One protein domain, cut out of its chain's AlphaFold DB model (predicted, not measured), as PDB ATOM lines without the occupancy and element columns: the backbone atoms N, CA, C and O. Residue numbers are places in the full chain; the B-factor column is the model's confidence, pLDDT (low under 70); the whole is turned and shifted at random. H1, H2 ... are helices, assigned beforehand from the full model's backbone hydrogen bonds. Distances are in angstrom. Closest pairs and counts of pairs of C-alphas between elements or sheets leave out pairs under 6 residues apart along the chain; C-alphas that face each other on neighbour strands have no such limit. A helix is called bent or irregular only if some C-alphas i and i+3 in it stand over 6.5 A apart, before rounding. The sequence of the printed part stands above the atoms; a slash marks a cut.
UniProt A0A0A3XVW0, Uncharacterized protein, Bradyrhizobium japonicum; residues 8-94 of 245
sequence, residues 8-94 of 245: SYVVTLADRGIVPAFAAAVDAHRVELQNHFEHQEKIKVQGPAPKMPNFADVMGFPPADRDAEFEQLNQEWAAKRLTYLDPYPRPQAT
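This is residues 8 to 94 of the 245 residues of an uncharacterized protein of Bradyrhizobium japonicum (UniProt A0A0A3XVW0). The model is a long, open strip of helices with few contacts: the long helix H2 makes one half of its length, with the small helix H1 set off beyond the beginning of H2. In the other half the chain runs out through residues 47 to 54 and the short H3, turns round near Pro 62 and folds back as H4, after which the tail, residues 82 to 94, runs back toward the H1 end. The printed part has 87 residues, with four named helices in the order H1, H2, H3, H4 and no named strand; the class is all helix, and 52 of the 87 residues are in the helices. The whole is extended, with a radius of gyration of the C-alphas of 23.2 A and spans of 74 by 26 by 17 A, the outline of a rod.

H1 is residues 8 to 14, and its first C-alpha, of Ser 8, is at (258.639, 328.612, 384.947). H2, the longest helix with 25 residues, is residues 22 to 46; it measures 36.2 A from C-alpha 22 at (249.650, 338.192, 392.068) to C-alpha 46 at (268.360, 367.713, 382.635). H3 is the four residues 55 to 58. H4 is residues 66 to 81, 21.8 A from its first to its last C-alpha, and ends with C-alpha 81 at (277.782, 365.867, 388.180). None of the helices is bent or irregular.

H1 touches no helix and is apart from H2, H3 and H4. H2 also touches no helix and is apart from H3 and H4. H3 and H4 touch, with 5 pairs of C-alphas within 8 A. Their closest C-alphas, those of Val 58 and Arg 66, are 5.7 A apart, and their centres are 11.0 A apart. H4 touches H3 with residues 66 to 70 alone. In H1, H2 and H4 every pair of O of residue i and N of residue i+4 is within hydrogen-bond range; H3 is too short for such a pair, and its one pair of O i and N i+3 is within range.

The two C-alphas farthest apart are those of Gly 17 and Pro 62, at 74.3 A, while those of Ser 8 and Thr 94, the first and last printed, are 18.2 A apart. Residues 11 to 17, of which 11 to 14 belong to H1, stand free, and so do residues 23 to 34 of H2. The links H1 to H2, H2 to H3 and H3 to H4 are short, and residues 82 to 94 are a long stretch with no named element. The printed part has no cut. The mean pLDDT of the printed part is 77.9, and it is under 70 in residues 8 to 25 and 89 to 94, with 24 residues in these two stretches under that value.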
ATOM      1  N   SER A   8     258.198 329.643 384.007       47.03
ATOM      2  CA  SER A   8     258.639 328.612 384.947       47.03
ATOM      3  C   SER A   8     258.554 329.058 386.407       47.03
ATOM      4  O   SER A   8     258.102 328.275 387.229       47.03
ATOM      5  N   TYR A   9     258.894 330.313 386.720       48.34
ATOM      6  CA  TYR A   9     258.891 330.842 388.087       48.34
ATOM      7  C   TYR A   9     257.472 330.908 388.678       48.34
ATOM      8  O   TYR A   9     257.266 330.610 389.852       48.34
ATOM      9  N   VAL A  10     256.482 331.229 387.836       53.69
ATOM     10  CA  VAL A  10     255.055 331.269 388.201       53.69
ATOM     11  C   VAL A  10     254.508 329.863 388.475       53.69
ATOM     12  O   VAL A  10     253.732 329.679 389.408       53.69
ATOM     13  N   VAL A  11     254.946 328.866 387.700       54.25
ATOM     14  CA  VAL A  11     254.527 327.462 387.856       54.25
ATOM     15  C   VAL A  11     255.118 326.848 389.132       54.25
ATOM     16  O   VAL A  11     254.380 326.284 389.930       54.25
ATOM     17  N   THR A  12     256.412 327.059 389.409       51.25
ATOM     18  CA  THR A  12     257.069 326.509 390.614       51.25
ATOM     19  C   THR A  12     256.524 327.036 391.944       51.25
ATOM     20  O   THR A  12     256.639 326.349 392.955       51.25
ATOM     21  N   LEU A  13     255.955 328.246 391.976       50.19
ATOM     22  CA  LEU A  13     255.352 328.811 393.191       50.19
ATOM     23  C   LEU A  13     253.944 328.249 393.432       50.19
ATOM     24  O   LEU A  13     253.622 327.877 394.561       50.19
ATOM     25  N   ALA A  14     253.159 328.086 392.359       54.00
ATOM     26  CA  ALA A  14     251.842 327.457 392.410       54.00
ATOM     27  C   ALA A  14     251.916 325.990 392.873       54.00
ATOM     28  O   ALA A  14     251.149 325.591 393.748       54.00
ATOM     29  N   ASP A  15     252.891 325.223 392.374       54.81
ATOM     30  CA  ASP A  15     253.093 323.813 392.752       54.81
ATOM     31  C   ASP A  15     253.526 323.633 394.222       54.81
ATOM     32  O   ASP A  15     253.345 322.563 394.801       54.81
ATOM     33  N   ARG A  16     254.066 324.683 394.858       51.50
ATOM     34  CA  ARG A  16     254.454 324.699 396.282       51.50
ATOM     35  C   ARG A  16     253.360 325.243 397.210       51.50
ATOM     36  O   ARG A  16     253.618 325.436 398.395       51.50
ATOM     37  N   GLY A  17     252.159 325.527 396.695       47.62
ATOM     38  CA  GLY A  17     251.049 326.089 397.476       47.62
ATOM     39  C   GLY A  17     251.262 327.539 397.930       47.62
ATOM     40  O   GLY A  17     250.432 328.094 398.648       47.62
ATOM     41  N   ILE A  18     252.351 328.177 397.494       52.34
ATOM     42  CA  ILE A  18     252.624 329.589 397.738       52.34
ATOM     43  C   ILE A  18     251.968 330.334 396.586       52.34
ATOM     44  O   ILE A  18     252.552 330.446 395.517       52.34
ATOM     45  N   VAL A  19     250.747 330.833 396.778       52.12
ATOM     46  CA  VAL A  19     250.171 331.820 395.859       52.12
ATOM     47  C   VAL A  19     250.829 333.152 396.214       52.12
ATOM     48  O   VAL A  19     250.440 333.754 397.219       52.12
ATOM     49  N   PRO A  20     251.833 333.647 395.462       53.22
ATOM     50  CA  PRO A  20     252.277 335.015 395.671       53.22
ATOM     51  C   PRO A  20     251.058 335.874 395.354       53.22
ATOM     52  O   PRO A  20     250.360 335.586 394.379       53.22
ATOM     53  N   ALA A  21     250.755 336.883 396.168       62.59
ATOM     54  CA  ALA A  21     249.650 337.791 395.893       62.59
ATOM     55  C   ALA A  21     249.879 338.448 394.518       62.59
ATOM     56  O   ALA A  21     250.578 339.450 394.404       62.59
ATOM     57  N   PHE A  22     249.345 337.841 393.456       62.44
ATOM     58  CA  PHE A  22     249.650 338.192 392.068       62.44
ATOM     59  C   PHE A  22     249.292 339.652 391.795       62.44
ATOM     60  O   PHE A  22     250.043 340.357 391.130       62.44
ATOM     61  N   ALA A  23     248.204 340.123 392.408       68.88
ATOM     62  CA  ALA A  23     247.825 341.528 392.424       68.88
ATOM     63  C   ALA A  23     248.942 342.428 392.984       68.88
ATOM     64  O   ALA A  23     249.337 343.376 392.319       68.88
ATOM     65  N   ALA A  24     249.533 342.080 394.132       69.56
ATOM     66  CA  ALA A  24     250.618 342.859 394.732       69.56
ATOM     67  C   ALA A  24     251.884 342.877 393.857       69.56
ATOM     68  O   ALA A  24     252.545 343.906 393.754       69.56
ATOM     69  N   ALA A  25     252.206 341.764 393.187       66.06
ATOM     70  CA  ALA A  25     253.330 341.709 392.250       66.06
ATOM     71  C   ALA A  25     253.085 342.568 390.994       66.06
ATOM     72  O   ALA A  25     253.991 343.258 390.528       66.06
ATOM     73  N   VAL A  26     251.859 342.552 390.459       70.56
ATOM     74  CA  VAL A  26     251.452 343.397 389.326       70.56
ATOM     75  C   VAL A  26     251.475 344.879 389.710       70.56
ATOM     76  O   VAL A  26     251.994 345.694 388.946       70.56
ATOM     77  N   ASP A  27     250.974 345.230 390.894       74.50
ATOM     78  CA  ASP A  27     250.971 346.607 391.391       74.50
ATOM     79  C   ASP A  27     252.395 347.124 391.634       74.50
ATOM     80  O   ASP A  27     252.732 348.222 391.185       74.50
ATOM     81  N   ALA A  28     253.266 346.317 392.252       71.06
ATOM     82  CA  ALA A  28     254.679 346.655 392.430       71.06
ATOM     83  C   ALA A  28     255.374 346.907 391.082       71.06
ATOM     84  O   ALA A  28     256.085 347.902 390.925       71.06
ATOM     85  N   HIS A  29     255.109 346.065 390.079       72.56
ATOM     86  CA  HIS A  29     255.675 346.240 388.744       72.56
ATOM     87  C   HIS A  29     255.151 347.498 388.039       72.56
ATOM     88  O   HIS A  29     255.902 348.209 387.372       72.56
ATOM     89  N   ARG A  30     253.863 347.819 388.200       75.12
ATOM     90  CA  ARG A  30     253.287 349.056 387.659       75.12
ATOM     91  C   ARG A  30     253.963 350.292 388.254       75.12
ATOM     92  O   ARG A  30     254.283 351.216 387.507       75.12
ATOM     93  N   VAL A  31     254.192 350.296 389.569       77.88
ATOM     94  CA  VAL A  31     254.902 351.379 390.267       77.88
ATOM     95  C   VAL A  31     256.343 351.490 389.772       77.88
ATOM     96  O   VAL A  31     256.803 352.589 389.478       77.88
ATOM     97  N   GLU A  32     257.044 350.369 389.606       77.00
ATOM     98  CA  GLU A  32     258.405 350.339 389.060       77.00
ATOM     99  C   GLU A  32     258.476 350.952 387.651       77.00
ATOM    100  O   GLU A  32     259.317 351.815 387.390       77.00
ATOM    101  N   LEU A  33     257.563 350.560 386.753       78.62
ATOM    102  CA  LEU A  33     257.485 351.114 385.399       78.62
ATOM    103  C   LEU A  33     257.211 352.617 385.425       78.62
ATOM    104  O   LEU A  33     257.866 353.369 384.703       78.62
ATOM    105  N   GLN A  34     256.270 353.061 386.256       84.75
ATOM    106  CA  GLN A  34     255.943 354.476 386.382       84.75
ATOM    107  C   GLN A  34     257.138 355.284 386.910       84.75
ATOM    108  O   GLN A  34     257.513 356.278 386.291       84.75
ATOM    109  N   ASN A  35     257.814 354.798 387.954       81.06
ATOM    110  CA  ASN A  35     259.043 355.402 388.473       81.06
ATOM    111  C   ASN A  35     260.137 355.476 387.398       81.06
ATOM    112  O   ASN A  35     260.846 356.477 387.299       81.06
ATOM    113  N   HIS A  36     260.268 354.439 386.562       80.62
ATOM    114  CA  HIS A  36     261.225 354.433 385.458       80.62
ATOM    115  C   HIS A  36     260.897 355.498 384.404       80.62
ATOM    116  O   HIS A  36     261.799 356.203 383.950       80.62
ATOM    117  N   PHE A  37     259.623 355.643 384.027       83.12
ATOM    118  CA  PHE A  37     259.197 356.680 383.085       83.12
ATOM    119  C   PHE A  37     259.439 358.085 383.639       83.12
ATOM    120  O   PHE A  37     260.041 358.907 382.949       83.12
ATOM    121  N   GLU A  38     259.062 358.339 384.891       86.50
ATOM    122  CA  GLU A  38     259.297 359.627 385.552       86.50
ATOM    123  C   GLU A  38     260.797 359.946 385.661       86.50
ATOM    124  O   GLU A  38     261.216 361.087 385.454       86.50
ATOM    125  N   HIS A  39     261.636 358.941 385.935       82.25
ATOM    126  CA  HIS A  39     263.095 359.086 385.948       82.25
ATOM    127  C   HIS A  39     263.644 359.455 384.566       82.25
ATOM    128  O   HIS A  39     264.429 360.395 384.442       82.25
ATOM    129  N   GLN A  40     263.184 358.778 383.508       83.56
ATOM    130  CA  GLN A  40     263.562 359.082 382.122       83.56
ATOM    131  C   GLN A  40     263.146 360.495 381.699       83.56
ATOM    132  O   GLN A  40     263.907 361.177 381.014       83.56
ATOM    133  N   GLU A  41     261.963 360.962 382.104       86.69
ATOM    134  CA  GLU A  41     261.544 362.342 381.846       86.69
ATOM    135  C   GLU A  41     262.447 363.352 382.558       86.69
ATOM    136  O   GLU A  41     262.899 364.307 381.926       86.69
ATOM    137  N   LYS A  42     262.804 363.109 383.826       86.19
ATOM    138  CA  LYS A  42     263.738 363.973 384.568       86.19
ATOM    139  C   LYS A  42     265.118 364.037 383.907       86.19
ATOM    140  O   LYS A  42     265.661 365.130 383.765       86.19
ATOM    141  N   ILE A  43     265.655 362.905 383.438       84.50
ATOM    142  CA  ILE A  43     266.928 362.865 382.693       84.50
ATOM    143  C   ILE A  43     266.823 363.668 381.390       84.50
ATOM    144  O   ILE A  43     267.711 364.458 381.073       84.50
ATOM    145  N   LYS A  44     265.728 363.503 380.633       85.50
ATOM    146  CA  LYS A  44     265.509 364.247 379.380       85.50
ATOM    147  C   LYS A  44     265.471 365.756 379.609       85.50
ATOM    148  O   LYS A  44     266.013 366.492 378.791       85.50
ATOM    149  N   VAL A  45     264.861 366.205 380.709       88.94
ATOM    150  CA  VAL A  45     264.812 367.625 381.091       88.94
ATOM    151  C   VAL A  45     266.189 368.144 381.524       88.94
ATOM    152  O   VAL A  45     266.527 369.280 381.203       88.94
ATOM    153  N   GLN A  46     267.004 367.328 382.206       83.25
ATOM    154  CA  GLN A  46     268.360 367.713 382.635       83.25
ATOM    155  C   GLN A  46     269.358 367.885 381.477       83.25
ATOM    156  O   GLN A  46     270.347 368.606 381.621       83.25
ATOM    157  N   GLY A  47     269.108 367.254 380.326       82.75
ATOM    158  CA  GLY A  47     270.013 367.301 379.178       82.75
ATOM    159  C   GLY A  47     271.282 366.454 379.376       82.75
ATOM    160  O   GLY A  47     271.381 365.675 380.325       82.75
ATOM    161  N   PRO A  48     272.261 366.539 378.457       82.94
ATOM    162  CA  PRO A  48     273.480 365.743 378.549       82.94
ATOM    163  C   PRO A  48     274.317 366.153 379.768       82.94
ATOM    164  O   PRO A  48     274.467 367.339 380.061       82.94
ATOM    165  N   ALA A  49     274.893 365.162 380.454       80.19
ATOM    166  CA  ALA A  49     275.810 365.406 381.562       80.19
ATOM    167  C   ALA A  49     277.026 366.231 381.098       80.19
ATOM    168  O   ALA A  49     277.508 366.031 379.975       80.19
ATOM    169  N   PRO A  50     277.553 367.135 381.947       85.50
ATOM    170  CA  PRO A  50     278.744 367.898 381.615       85.50
ATOM    171  C   PRO A  50     279.910 366.941 381.358       85.50
ATOM    172  O   PRO A  50     280.147 365.996 382.118       85.50
ATOM    173  N   LYS A  51     280.636 367.188 380.267       89.31
ATOM    174  CA  LYS A  51     281.828 366.417 379.915       89.31
ATOM    175  C   LYS A  51     282.864 366.565 381.032       89.31
ATOM    176  O   LYS A  51     283.082 367.673 381.515       89.31
ATOM    177  N   MET A  52     283.487 365.454 381.420       90.75
ATOM    178  CA  MET A  52     284.598 365.478 382.369       90.75
ATOM    179  C   MET A  52     285.734 366.351 381.808       90.75
ATOM    180  O   MET A  52     286.093 366.150 380.637       90.75
ATOM    181  N   PRO A  53     286.276 367.298 382.597       91.69
ATOM    182  CA  PRO A  53     287.434 368.085 382.203       91.69
ATOM    183  C   PRO A  53     288.587 367.162 381.820       91.69
ATOM    184  O   PRO A  53     288.861 366.161 382.483       91.69
ATOM    185  N   ASN A  54     289.263 367.487 380.731       94.00
ATOM    186  CA  ASN A  54     290.499 366.847 380.322       94.00
ATOM    187  C   ASN A  54     291.660 367.785 380.663       94.00
ATOM    188  O   ASN A  54     291.529 368.998 380.551       94.00
ATOM    189  N   PHE A  55     292.822 367.245 381.024       90.19
ATOM    190  CA  PHE A  55     294.017 368.061 381.236       90.19
ATOM    191  C   PHE A  55     294.384 368.897 379.994       90.19
ATOM    192  O   PHE A  55     294.943 369.984 380.100       90.19
ATOM    193  N   ALA A  56     294.001 368.440 378.795       92.56
ATOM    194  CA  ALA A  56     294.108 369.224 377.564       92.56
ATOM    195  C   ALA A  56     293.374 370.583 377.628       92.56
ATOM    196  O   ALA A  56     293.811 371.535 376.981       92.56
ATOM    197  N   ASP A  57     292.309 370.689 378.427       89.75
ATOM    198  CA  ASP A  57     291.488 371.896 378.565       89.75
ATOM    199  C   ASP A  57     292.222 373.012 379.337       89.75
ATOM    200  O   ASP A  57     291.881 374.183 379.187       89.75
ATOM    201  N   VAL A  58     293.282 372.676 380.091       91.81
ATOM    202  CA  VAL A  58     294.117 373.645 380.828       91.81
ATOM    203  C   VAL A  58     295.468 373.929 380.163       91.81
ATOM    204  O   VAL A  58     296.289 374.679 380.687       91.81
ATOM    205  N   MET A  59     295.721 373.392 378.966       88.56
ATOM    206  CA  MET A  59     297.011 373.575 378.277       88.56
ATOM    207  C   MET A  59     297.299 375.030 377.866       88.56
ATOM    208  O   MET A  59     298.457 375.371 377.614       88.56
ATOM    209  N   GLY A  60     296.271 375.886 377.826       88.44
ATOM    210  CA  GLY A  60     296.393 377.328 377.585       88.44
ATOM    211  C   GLY A  60     296.882 378.145 378.787       88.44
ATOM    212  O   GLY A  60     297.271 379.296 378.603       88.44
ATOM    213  N   PHE A  61     296.901 377.567 379.993       87.94
ATOM    214  CA  PHE A  61     297.378 378.235 381.208       87.94
ATOM    215  C   PHE A  61     298.906 378.114 381.362       87.94
ATOM    216  O   PHE A  61     299.517 377.181 380.806       87.94
ATOM    217  N   PRO A  62     299.556 379.037 382.102       91.69
ATOM    218  CA  PRO A  62     300.978 378.945 382.420       91.69
ATOM    219  C   PRO A  62     301.306 377.602 383.087       91.69
ATOM    220  O   PRO A  62     300.524 377.143 383.914       91.69
ATOM    221  N   PRO A  63     302.455 376.964 382.786       86.94
ATOM    222  CA  PRO A  63     302.782 375.634 383.309       86.94
ATOM    223  C   PRO A  63     302.701 375.496 384.834       86.94
ATOM    224  O   PRO A  63     302.388 374.414 385.310       86.94
ATOM    225  N   ALA A  64     302.969 376.574 385.576       90.19
ATOM    226  CA  ALA A  64     302.915 376.587 387.035       90.19
ATOM    227  C   ALA A  64     301.484 376.500 387.604       90.19
ATOM    228  O   ALA A  64     301.322 376.049 388.732       90.19
ATOM    229  N   ASP A  65     300.468 376.882 386.823       90.88
ATOM    230  CA  ASP A  65     299.086 377.041 387.298       90.88
ATOM    231  C   ASP A  65     298.148 375.931 386.786       90.88
ATOM    232  O   ASP A  65     297.021 375.793 387.257       90.88
ATOM    233  N   ARG A  66     298.602 375.105 385.831       90.56
ATOM    234  CA  ARG A  66     297.766 374.092 385.152       90.56
ATOM    235  C   ARG A  66     297.144 373.078 386.102       90.56
ATOM    236  O   ARG A  66     295.984 372.726 385.923       90.56
ATOM    237  N   ASP A  67     297.908 372.609 387.082       88.81
ATOM    238  CA  ASP A  67     297.439 371.582 388.016       88.81
ATOM    239  C   ASP A  67     296.336 372.131 388.931       88.81
ATOM    240  O   ASP A  67     295.309 371.478 389.113       88.81
ATOM    241  N   ALA A  68     296.506 373.362 389.429       92.19
ATOM    242  CA  ALA A  68     295.516 374.037 390.267       92.19
ATOM    243  C   ALA A  68     294.215 374.325 389.496       92.19
ATOM    244  O   ALA A  68     293.122 374.059 389.993       92.19
ATOM    245  N   GLU A  69     294.327 374.798 388.252       91.69
ATOM    246  CA  GLU A  69     293.176 375.052 387.376       91.69
ATOM    247  C   GLU A  69     292.441 373.755 387.001       91.69
ATOM    248  O   GLU A  69     291.209 373.699 386.994       91.69
ATOM    249  N   PHE A  70     293.176 372.669 386.735       92.88
ATOM    250  CA  PHE A  70     292.570 371.369 386.447       92.88
ATOM    251  C   PHE A  70     291.833 370.804 387.664       92.88
ATOM    252  O   PHE A  70     290.744 370.241 387.526       92.88
ATOM    253  N   GLU A  71     292.399 370.966 388.861       91.81
ATOM    254  CA  GLU A  71     291.751 370.563 390.104       91.81
ATOM    255  C   GLU A  71     290.459 371.352 390.345       91.81
ATOM    256  O   GLU A  71     289.423 370.746 390.626       91.81
ATOM    257  N   GLN A  72     290.476 372.672 390.146       92.75
ATOM    258  CA  GLN A  72     289.281 373.504 390.274       92.75
ATOM    259  C   GLN A  72     288.190 373.096 389.270       92.75
ATOM    260  O   GLN A  72     287.038 372.886 389.660       92.75
ATOM    261  N   LEU A  73     288.543 372.891 387.995       90.81
ATOM    262  CA  LEU A  73     287.604 372.403 386.979       90.81
ATOM    263  C   LEU A  73     287.022 371.031 387.341       90.81
ATOM    264  O   LEU A  73     285.828 370.796 387.137       90.81
ATOM    265  N   ASN A  74     287.830 370.128 387.900       92.06
ATOM    266  CA  ASN A  74     287.358 368.823 388.363       92.06
ATOM    267  C   ASN A  74     286.422 368.929 389.567       92.06
ATOM    268  O   ASN A  74     285.426 368.210 389.608       92.06
ATOM    269  N   GLN A  75     286.703 369.815 390.524       90.69
ATOM    270  CA  GLN A  75     285.824 370.054 391.670       90.69
ATOM    271  C   GLN A  75     284.476 370.632 391.219       90.69
ATOM    272  O   GLN A  75     283.422 370.144 391.631       90.69
ATOM    273  N   GLU A  76     284.487 371.612 390.313       90.25
ATOM    274  CA  GLU A  76     283.268 372.177 389.731       90.25
ATOM    275  C   GLU A  76     282.482 371.144 388.918       90.25
ATOM    276  O   GLU A  76     281.250 371.079 389.007       90.25
ATOM    277  N   TRP A  77     283.175 370.314 388.133       92.75
ATOM    278  CA  TRP A  77     282.552 369.216 387.405       92.75
ATOM    279  C   TRP A  77     281.945 368.185 388.356       92.75
ATOM    280  O   TRP A  77     280.796 367.800 388.151       92.75
ATOM    281  N   ALA A  78     282.656 367.774 389.407       87.31
ATOM    282  CA  ALA A  78     282.168 366.808 390.389       87.31
ATOM    283  C   ALA A  78     280.923 367.335 391.120       87.31
ATOM    284  O   ALA A  78     279.915 366.628 391.209       87.31
ATOM    285  N   ALA A  79     280.946 368.600 391.554       87.75
ATOM    286  CA  ALA A  79     279.805 369.264 392.179       87.75
ATOM    287  C   ALA A  79     278.593 369.338 391.236       87.75
ATOM    288  O   ALA A  79     277.469 369.039 391.641       87.75
ATOM    289  N   LYS A  80     278.809 369.666 389.953       85.31
ATOM    290  CA  LYS A  80     277.740 369.657 388.942       85.31
ATOM    291  C   LYS A  80     277.233 368.240 388.680       85.31
ATOM    292  O   LYS A  80     276.025 368.024 388.664       85.31
ATOM    293  N   ARG A  81     278.121 367.257 388.518       84.50
ATOM    294  CA  ARG A  81     277.782 365.867 388.180       84.50
ATOM    295  C   ARG A  81     276.936 365.188 389.253       84.50
ATOM    296  O   ARG A  81     276.048 364.424 388.888       84.50
ATOM    297  N   LEU A  82     277.153 365.510 390.528       83.19
ATOM    298  CA  LEU A  82     276.335 365.025 391.649       83.19
ATOM    299  C   LEU A  82     274.851 365.405 391.533       83.19
ATOM    300  O   LEU A  82     274.001 364.716 392.088       83.19
ATOM    301  N   THR A  83     274.522 366.474 390.803       82.94
ATOM    302  CA  THR A  83     273.126 366.898 390.593       82.94
ATOM    303  C   THR A  83     272.468 366.241 389.370       82.94
ATOM    304  O   THR A  83     271.251 366.337 389.203       82.94
ATOM    305  N   TYR A  84     273.241 365.540 388.530       84.06
ATOM    306  CA  TYR A  84     272.734 364.817 387.361       84.06
ATOM    307  C   TYR A  84     272.271 363.411 387.731       84.06
ATOM    308  O   TYR A  84     273.011 362.636 388.335       84.06
ATOM    309  N   LEU A  85     271.063 363.065 387.291       82.25
ATOM    310  CA  LEU A  85     270.521 361.718 387.396       82.25
ATOM    311  C   LEU A  85     271.183 360.804 386.363       82.25
ATOM    312  O   LEU A  85     271.364 361.173 385.202       82.25
ATOM    313  N   ASP A  86     271.517 359.586 386.777       78.62
ATOM    314  CA  ASP A  86     272.074 358.592 385.867       78.62
ATOM    315  C   ASP A  86     271.004 358.020 384.928       78.62
ATOM    316  O   ASP A  86     269.873 357.802 385.365       78.62
ATOM    317  N   PRO A  87     271.339 357.713 383.657       74.75
ATOM    318  CA  PRO A  87     270.367 357.265 382.655       74.75
ATOM    319  C   PRO A  87     269.655 355.958 383.017       74.75
ATOM    320  O   PRO A  87     268.562 355.675 382.521       74.75
ATOM    321  N   TYR A  88     270.288 355.155 383.866       71.06
ATOM    322  CA  TYR A  88     269.769 353.891 384.345       71.06
ATOM    323  C   TYR A  88     269.714 353.934 385.870       71.06
ATOM    324  O   TYR A  88     270.651 354.443 386.490       71.06
ATOM    325  N   PRO A  89     268.640 353.409 386.485       66.94
ATOM    326  CA  PRO A  89     268.629 353.211 387.924       66.94
ATOM    327  C   PRO A  89     269.812 352.323 388.312       66.94
ATOM    328  O   PRO A  89     270.224 351.448 387.544       66.94
ATOM    329  N   ARG A  90     270.360 352.557 389.509       67.00
ATOM    330  CA  ARG A  90     271.428 351.715 390.050       67.00
ATOM    331  C   ARG A  90     270.995 350.239 389.980       67.00
ATOM    332  O   ARG A  90     269.835 349.957 390.295       67.00
ATOM    333  N   PRO A  91     271.872 349.305 389.575       66.38
ATOM    334  CA  PRO A  91     271.548 347.887 389.645       66.38
ATOM    335  C   PRO A  91     271.204 347.538 391.097       66.38
ATOM    336  O   PRO A  91     271.997 347.796 392.001       66.38
ATOM    337  N   GLN A  92     269.998 347.021 391.313       60.25
ATOM    338  CA  GLN A  92     269.573 346.496 392.607       60.25
ATOM    339  C   GLN A  92     269.976 345.028 392.692       60.25
ATOM    340  O   GLN A  92     269.877 344.293 391.702       60.25
ATOM    341  N   ALA A  93     270.471 344.615 393.856       65.81
ATOM    342  CA  ALA A  93     270.713 343.202 394.108       65.81
ATOM    343  C   ALA A  93     269.369 342.495 394.350       65.81
ATOM    344  O   ALA A  93     268.317 343.127 394.458       65.81
ATOM    345  N   THR A  94     269.373 341.166 394.421       68.31
ATOM    346  CA  THR A  94     268.176 340.447 394.869       68.31
ATOM    347  C   THR A  94     267.785 340.926 396.275       68.31
ATOM    348  O   THR A  94     268.680 341.168 397.090       68.31
TER     349      THR A  94